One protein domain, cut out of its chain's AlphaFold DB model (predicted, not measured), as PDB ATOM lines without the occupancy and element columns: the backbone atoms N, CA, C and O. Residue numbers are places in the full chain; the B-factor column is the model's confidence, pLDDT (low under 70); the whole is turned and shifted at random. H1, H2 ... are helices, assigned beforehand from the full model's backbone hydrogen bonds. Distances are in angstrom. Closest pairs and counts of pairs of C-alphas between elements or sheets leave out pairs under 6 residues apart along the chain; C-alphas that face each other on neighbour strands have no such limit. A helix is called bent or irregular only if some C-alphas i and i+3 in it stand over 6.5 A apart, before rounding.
ATOM      1  N   LEU A   2     138.056 171.274 174.545       85.81
ATOM      2  CA  LEU A   2     139.225 171.117 173.651       85.81
ATOM      3  C   LEU A   2     139.013 171.705 172.239       85.81
ATOM      4  O   LEU A   2     139.880 172.404 171.732       85.81
ATOM      5  N   ARG A   3     137.811 171.556 171.656       87.62
ATOM      6  CA  ARG A   3     137.445 172.214 170.383       87.62
ATOM      7  C   ARG A   3     137.633 173.738 170.406       87.62
ATOM      8  O   ARG A   3     137.980 174.319 169.388       87.62
ATOM      9  N   HIS A   4     137.406 174.397 171.542       89.12
ATOM     10  CA  HIS A   4     137.605 175.845 171.650       89.12
ATOM     11  C   HIS A   4     139.089 176.216 171.628       89.12
ATOM     12  O   HIS A   4     139.443 177.216 171.020       89.12
ATOM     13  N   ILE A   5     139.952 175.386 172.222       89.94
ATOM     14  CA  ILE A   5     141.411 175.550 172.154       89.94
ATOM     15  C   ILE A   5     141.886 175.390 170.704       89.94
ATOM     16  O   ILE A   5     142.654 176.212 170.211       89.94
ATOM     17  N   TRP A   6     141.356 174.396 169.986       88.38
ATOM     18  CA  TRP A   6     141.609 174.240 168.552       88.38
ATOM     19  C   TRP A   6     141.174 175.473 167.742       88.38
ATOM     20  O   TRP A   6     141.948 176.010 166.959       88.38
ATOM     21  N   LEU A   7     139.964 175.990 167.971       89.75
ATOM     22  CA  LEU A   7     139.489 177.186 167.264       89.75
ATOM     23  C   LEU A   7     140.345 178.424 167.553       89.75
ATOM     24  O   LEU A   7     140.659 179.166 166.629       89.75
ATOM     25  N   LEU A   8     140.756 178.631 168.808       89.12
ATOM     26  CA  LEU A   8     141.609 179.759 169.201       89.12
ATOM     27  C   LEU A   8     142.985 179.735 168.524       89.12
ATOM     28  O   LEU A   8     143.608 180.787 168.388       89.12
ATOM     29  N   THR A   9     143.452 178.550 168.125       84.69
ATOM     30  CA  THR A   9     144.764 178.351 167.494       84.69
ATOM     31  C   THR A   9     144.697 178.388 165.971       84.69
ATOM     32  O   THR A   9     145.642 178.865 165.356       84.69
ATOM     33  N   HIS A  10     143.590 177.942 165.366       80.75
ATOM     34  CA  HIS A  10     143.489 177.754 163.913       80.75
ATOM     35  C   HIS A  10     142.590 178.757 163.182       80.75
ATOM     36  O   HIS A  10     142.717 178.901 161.972       80.75
ATOM     37  N   SER A  11     141.637 179.411 163.853       78.12
ATOM     38  CA  SER A  11     140.582 180.170 163.164       78.12
ATOM     39  C   SER A  11     140.528 181.623 163.615       78.12
ATOM     40  O   SER A  11     139.952 181.931 164.655       78.12
ATOM     41  N   GLU A  12     141.071 182.532 162.805       72.31
ATOM     42  CA  GLU A  12     140.991 183.976 163.070       72.31
ATOM     43  C   GLU A  12     139.659 184.599 162.630       72.31
ATOM     44  O   GLU A  12     139.247 185.603 163.200       72.31
ATOM     45  N   ASP A  13     138.927 183.961 161.716       81.62
ATOM     46  CA  ASP A  13     137.671 184.494 161.156       81.62
ATOM     47  C   ASP A  13     136.433 184.213 162.018       81.62
ATOM     48  O   ASP A  13     135.310 184.609 161.702       81.62
ATOM     49  N   ASN A  14     136.602 183.502 163.131       89.69
ATOM     50  CA  ASN A  14     135.501 183.209 164.030       89.69
ATOM     51  C   ASN A  14     135.278 184.385 164.996       89.69
ATOM     52  O   ASN A  14     136.155 184.701 165.797       89.69
ATOM     53  N   LEU A  15     134.078 184.980 164.986       91.81
ATOM     54  CA  LEU A  15     133.737 186.121 165.849       91.81
ATOM     55  C   LEU A  15     133.983 185.838 167.340       91.81
ATOM     56  O   LEU A  15     134.490 186.698 168.057       91.81
ATOM     57  N   TRP A  16     133.673 184.626 167.812       91.44
ATOM     58  CA  TRP A  16     133.959 184.242 169.194       91.44
ATOM     59  C   TRP A  16     135.466 184.215 169.459       91.44
ATOM     60  O   TRP A  16     135.886 184.683 170.511       91.44
ATOM     61  N   VAL A  17     136.295 183.743 168.519       91.50
ATOM     62  CA  VAL A  17     137.766 183.773 168.650       91.50
ATOM     63  C   VAL A  17     138.297 185.206 168.661       91.50
ATOM     64  O   VAL A  17     139.112 185.532 169.521       91.50
ATOM     65  N   GLN A  18     137.817 186.074 167.769       91.00
ATOM     66  CA  GLN A  18     138.228 187.482 167.725       91.00
ATOM     67  C   GLN A  18     137.880 188.207 169.027       91.00
ATOM     68  O   GLN A  18     138.754 188.804 169.654       91.00
ATOM     69  N   TRP A  19     136.633 188.069 169.487       92.44
ATOM     70  CA  TRP A  19     136.192 188.611 170.771       92.44
ATOM     71  C   TRP A  19     137.019 188.050 171.931       92.44
ATOM     72  O   TRP A  19     137.463 188.790 172.801       92.44
ATOM     73  N   SER A  20     137.309 186.749 171.914       90.94
ATOM     74  CA  SER A  20     138.129 186.099 172.939       90.94
ATOM     75  C   SER A  20     139.553 186.654 172.997       90.94
ATOM     76  O   SER A  20     140.090 186.884 174.081       90.94
ATOM     77  N   LYS A  21     140.180 186.874 171.835       89.12
ATOM     78  CA  LYS A  21     141.519 187.465 171.739       89.12
ATOM     79  C   LYS A  21     141.524 188.913 172.248       89.12
ATOM     80  O   LYS A  21     142.444 189.280 172.979       89.12
ATOM     81  N   ALA A  22     140.498 189.694 171.907       90.00
ATOM     82  CA  ALA A  22     140.375 191.099 172.289       90.00
ATOM     83  C   ALA A  22     140.056 191.291 173.783       90.00
ATOM     84  O   ALA A  22     140.780 192.006 174.468       90.00
ATOM     85  N   GLU A  23     139.032 190.609 174.298       89.44
ATOM     86  CA  GLU A  23     138.472 190.881 175.629       89.44
ATOM     87  C   GLU A  23     139.018 189.971 176.729       89.44
ATOM     88  O   GLU A  23     139.098 190.370 177.889       89.44
ATOM     89  N   VAL A  24     139.390 188.731 176.399       88.38
ATOM     90  CA  VAL A  24     139.777 187.747 177.422       88.38
ATOM     91  C   VAL A  24     141.283 187.574 177.493       88.38
ATOM     92  O   VAL A  24     141.864 187.587 178.580       88.38
ATOM     93  N   LEU A  25     141.931 187.400 176.342       87.62
ATOM     94  CA  LEU A  25     143.381 187.242 176.292       87.62
ATOM     95  C   LEU A  25     144.101 188.593 176.349       87.62
ATOM     96  O   LEU A  25     145.162 188.654 176.962       87.62
ATOM     97  N   ILE A  26     143.537 189.668 175.782       87.44
ATOM     98  CA  ILE A  26     144.069 191.044 175.848       87.44
ATOM     99  C   ILE A  26     145.574 191.064 175.506       87.44
ATOM    100  O   ILE A  26     146.432 191.428 176.312       87.44
ATOM    101  N   GLY A  27     145.922 190.540 174.328       82.56
ATOM    102  CA  GLY A  27     147.312 190.451 173.859       82.56
ATOM    103  C   GLY A  27     148.191 189.417 174.576       82.56
ATOM    104  O   GLY A  27     149.376 189.301 174.264       82.56
ATOM    105  N   ARG A  28     147.652 188.638 175.522       86.12
ATOM    106  CA  ARG A  28     148.365 187.518 176.152       86.12
ATOM    107  C   ARG A  28     148.292 186.272 175.285       86.12
ATOM    108  O   ARG A  28     147.316 186.016 174.588       86.12
ATOM    109  N   ASN A  29     149.319 185.444 175.406       88.81
ATOM    110  CA  ASN A  29     149.349 184.146 174.760       88.81
ATOM    111  C   ASN A  29     148.492 183.121 175.530       88.81
ATOM    112  O   ASN A  29     148.558 183.047 176.759       88.81
ATOM    113  N   LEU A  30     147.714 182.309 174.808       90.31
ATOM    114  CA  LEU A  30     146.835 181.275 175.369       90.31
ATOM    115  C   LEU A  30     147.582 180.278 176.274       90.31
ATOM    116  O   LEU A  30     147.073 179.881 177.325       90.31
ATOM    117  N   TRP A  31     148.788 179.882 175.870       90.25
ATOM    118  CA  TRP A  31     149.544 178.785 176.471       90.25
ATOM    119  C   TRP A  31     150.222 179.172 177.778       90.25
ATOM    120  O   TRP A  31     150.371 178.339 178.672       90.25
ATOM    121  N   THR A  32     150.590 180.445 177.920       87.25
ATOM    122  CA  THR A  32     151.278 180.962 179.110       87.25
ATOM    123  C   THR A  32     150.399 181.846 179.986       87.25
ATOM    124  O   THR A  32     150.856 182.304 181.032       87.25
ATOM    125  N   SER A  33     149.147 182.104 179.591       88.12
ATOM    126  CA  SER A  33     148.240 182.928 180.389       88.12
ATOM    127  C   SER A  33     147.889 182.242 181.722       88.12
ATOM    128  O   SER A  33     147.580 181.044 181.741       88.12
ATOM    129  N   PRO A  34     147.910 182.965 182.854       85.50
ATOM    130  CA  PRO A  34     147.482 182.420 184.137       85.50
ATOM    131  C   PRO A  34     146.028 181.933 184.097       85.50
ATOM    132  O   PRO A  34     145.154 182.609 183.563       85.50
ATOM    133  N   SER A  35     145.749 180.775 184.705       83.81
ATOM    134  CA  SER A  35     144.377 180.279 184.906       83.81
ATOM    135  C   SER A  35     143.743 180.783 186.212       83.81
ATOM    136  O   SER A  35     142.591 180.461 186.505       83.81
ATOM    137  N   ASN A  36     144.488 181.556 187.012       76.69
ATOM    138  CA  ASN A  36     144.034 182.175 188.254       76.69
ATOM    139  C   ASN A  36     143.569 183.628 188.025       76.69
ATOM    140  O   ASN A  36     144.094 184.338 187.172       76.69
ATOM    141  N   GLY A  37     142.564 184.062 188.791       77.25
ATOM    142  CA  GLY A  37     141.974 185.406 188.714       77.25
ATOM    143  C   GLY A  37     140.455 185.400 188.505       77.25
ATOM    144  O   GLY A  37     139.827 184.340 188.484       77.25
ATOM    145  N   ASN A  38     139.875 186.596 188.343       80.25
ATOM    146  CA  ASN A  38     138.456 186.812 188.024       80.25
ATOM    147  C   ASN A  38     138.166 186.486 186.550       80.25
ATOM    148  O   ASN A  38     137.868 187.360 185.743       80.25
ATOM    149  N   LEU A  39     138.290 185.212 186.191       84.31
ATOM    150  CA  LEU A  39     137.898 184.689 184.887       84.31
ATOM    151  C   LEU A  39     136.562 183.964 185.010       84.31
ATOM    152  O   LEU A  39     136.301 183.286 186.007       84.31
ATOM    153  N   ALA A  40     135.738 184.048 183.964       89.06
ATOM    154  CA  ALA A  40     134.551 183.211 183.865       89.06
ATOM    155  C   ALA A  40     134.943 181.726 183.994       89.06
ATOM    156  O   ALA A  40     135.986 181.294 183.492       89.06
ATOM    157  N   TRP A  41     134.094 180.931 184.648       89.06
ATOM    158  CA  TRP A  41     134.362 179.514 184.922       89.06
ATOM    159  C   TRP A  41     134.725 178.715 183.658       89.06
ATOM    160  O   TRP A  41     135.635 177.888 183.665       89.06
ATOM    161  N   THR A  42     134.070 179.024 182.539       89.81
ATOM    162  CA  THR A  42     134.361 178.447 181.220       89.81
ATOM    163  C   THR A  42     135.798 178.702 180.773       89.81
ATOM    164  O   THR A  42     136.484 177.768 180.366       89.81
ATOM    165  N   TRP A  43     136.286 179.934 180.908       90.75
ATOM    166  CA  TRP A  43     137.656 180.312 180.560       90.75
ATOM    167  C   TRP A  43     138.695 179.684 181.464       90.75
ATOM    168  O   TRP A  43     139.719 179.203 180.980       90.75
ATOM    169  N   ARG A  44     138.409 179.610 182.763       91.19
ATOM    170  CA  ARG A  44     139.271 178.896 183.703       91.19
ATOM    171  C   ARG A  44     139.449 177.435 183.283       91.19
ATOM    172  O   ARG A  44     140.577 176.952 183.245       91.19
ATOM    173  N   ASN A  45     138.370 176.763 182.887       91.38
ATOM    174  CA  ASN A  45     138.437 175.388 182.386       91.38
ATOM    175  C   ASN A  45     139.183 175.262 181.055       91.38
ATOM    176  O   ASN A  45     139.969 174.332 180.898       91.38
ATOM    177  N   ILE A  46     138.980 176.186 180.109       92.38
ATOM    178  CA  ILE A  46     139.733 176.215 178.842       92.38
ATOM    179  C   ILE A  46     141.238 176.325 179.122       92.38
ATOM    180  O   ILE A  46     142.026 175.551 178.581       92.38
ATOM    181  N   LEU A  47     141.638 177.238 180.011       91.44
ATOM    182  CA  LEU A  47     143.041 177.440 180.371       91.44
ATOM    183  C   LEU A  47     143.635 176.257 181.141       91.44
ATOM    184  O   LEU A  47     144.806 175.956 180.954       91.44
ATOM    185  N   ILE A  48     142.861 175.559 181.974       91.06
ATOM    186  CA  ILE A  48     143.323 174.328 182.639       91.06
ATOM    187  C   ILE A  48     143.540 173.209 181.608       91.06
ATOM    188  O   ILE A  48     144.582 172.555 181.611       91.06
ATOM    189  N   LEU A  49     142.590 173.025 180.686       91.81
ATOM    190  CA  LEU A  49     142.616 171.954 179.685       91.81
ATOM    191  C   LEU A  49     143.662 172.148 178.582       91.81
ATOM    192  O   LEU A  49     143.923 171.209 177.834       91.81
ATOM    193  N   ARG A  50     144.299 173.322 178.482       91.06
ATOM    194  CA  ARG A  50     145.382 173.563 177.512       91.06
ATOM    195  C   ARG A  50     146.523 172.558 177.648       91.06
ATOM    196  O   ARG A  50     147.088 172.165 176.642       91.06
ATOM    197  N   HIS A  51     146.844 172.126 178.869       87.25
ATOM    198  CA  HIS A  51     147.934 171.178 179.099       87.25
ATOM    199  C   HIS A  51     147.593 169.800 178.534       87.25
ATOM    200  O   HIS A  51     148.448 169.159 177.940       87.25
ATOM    201  N   THR A  52     146.331 169.383 178.651       90.69
ATOM    202  CA  THR A  52     145.829 168.178 177.984       90.69
ATOM    203  C   THR A  52     145.864 168.351 176.470       90.69
ATOM    204  O   THR A  52     146.374 167.484 175.778       90.69
ATOM    205  N   ALA A  53     145.417 169.503 175.959       89.44
ATOM    206  CA  ALA A  53     145.452 169.786 174.526       89.44
ATOM    207  C   ALA A  53     146.878 169.734 173.949       89.44
ATOM    208  O   ALA A  53     147.060 169.206 172.864       89.44
ATOM    209  N   LEU A  54     147.896 170.221 174.669       88.75
ATOM    210  CA  LEU A  54     149.298 170.153 174.228       88.75
ATOM    211  C   LEU A  54     149.822 168.722 174.044       88.75
ATOM    212  O   LEU A  54     150.772 168.529 173.292       88.75
ATOM    213  N   ASN A  55     149.231 167.728 174.712       87.25
ATOM    214  CA  ASN A  55     149.624 166.331 174.523       87.25
ATOM    215  C   ASN A  55     149.064 165.749 173.219       87.25
ATOM    216  O   ASN A  55     149.699 164.888 172.621       87.25
ATOM    217  N   ASP A  56     147.900 166.236 172.781       85.62
ATOM    218  CA  ASP A  56     147.189 165.724 171.604       85.62
ATOM    219  C   ASP A  56     147.430 166.579 170.346       85.62
ATOM    220  O   ASP A  56     147.128 166.159 169.230       85.62
ATOM    221  N   LEU A  57     147.952 167.799 170.509       84.44
ATOM    222  CA  LEU A  57     148.247 168.724 169.419       84.44
ATOM    223  C   LEU A  57     149.703 168.605 168.986       84.44
ATOM    224  O   LEU A  57     150.610 168.567 169.810       84.44
ATOM    225  N   THR A  58     149.923 168.617 167.677       81.19
ATOM    226  CA  THR A  58     151.252 168.788 167.084       81.19
ATOM    227  C   THR A  58     151.260 170.109 166.332       81.19
ATOM    228  O   THR A  58     150.341 170.386 165.564       81.19
TER     229      THR A  58
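This is residues 2 to 58 of the 110 residues of an uncharacterized protein of Cephalotus follicularis (UniProt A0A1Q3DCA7). Three helices set crosswise make a small body: the short helix H1 has the longer, kinked H3 packed across it, while H2 lies crosswise near Leu 8 of H1 without clearly touching it. A long loop, residues 26 to 40, spans from H2 to the beginning of H3, and H2 and H3 themselves stay only just apart. The printed part has 57 residues with three named helices, H1, H2 and H3 in that order along the chain, and no named strand; the class is all helix. It is compact, with a radius of gyration of the C-alphas of 10.8 A, and its C-alphas span 28 by 27 by 17 A along their three main axes.

The printed part begins with H1, residues 2 to 10, which starts at C-alpha 2 at (139.225, 171.117, 173.651) and is 12.5 A long from first to last C-alpha. H2, residues 15 to 25, starts at C-alpha 15 at (133.737, 186.121, 165.849) and is 14.3 A long; it is neither bent nor irregular, but only just, since C-alphas 22 and 25 are 6.3 A apart. H3, residues 41 to 56, is the longest helix at 23.1 A and ends at C-alpha 56 at (147.189, 165.724, 171.604). H3 is only just irregular, with C-alphas 48 and 51 at 6.6 A from each other, and it has a kink of 38 degrees near residue 50.

H1 and H2 are close but not clearly touching, with 2 pairs of C-alphas within 8 A. Their closest C-alphas are those of Leu 8 and Val 17, 5.6 A apart, and their lines stand about perpendicular at 88 degrees. H1 and H3 touch, H3 with residues 46 to 53 alone. The closest C-alphas of H1 and H3 are those of Leu 2 and Ala 53, 6.4 A apart, and their lines are about perpendicular at 76 degrees. H2 and H3 are only just apart, at 8.3 A where their C-alphas come closest. In H1 every O i to N i+4 pair is within hydrogen-bond range, while in H2 it is 6 of 7 and in H3 8 of 12.

The two C-alphas farthest apart are those of Asn 38 and Thr 58, at 30.4 A, while those of Leu 2 and Thr 58, the first and last printed residues, are 13.9 A apart. The printed part has no cut. The link from H1 to H2, 4 residues, is tight, and the link from H2 to H3, 15 residues, is long. The mean pLDDT of the printed part is 87.4, and no printed residue is under 70.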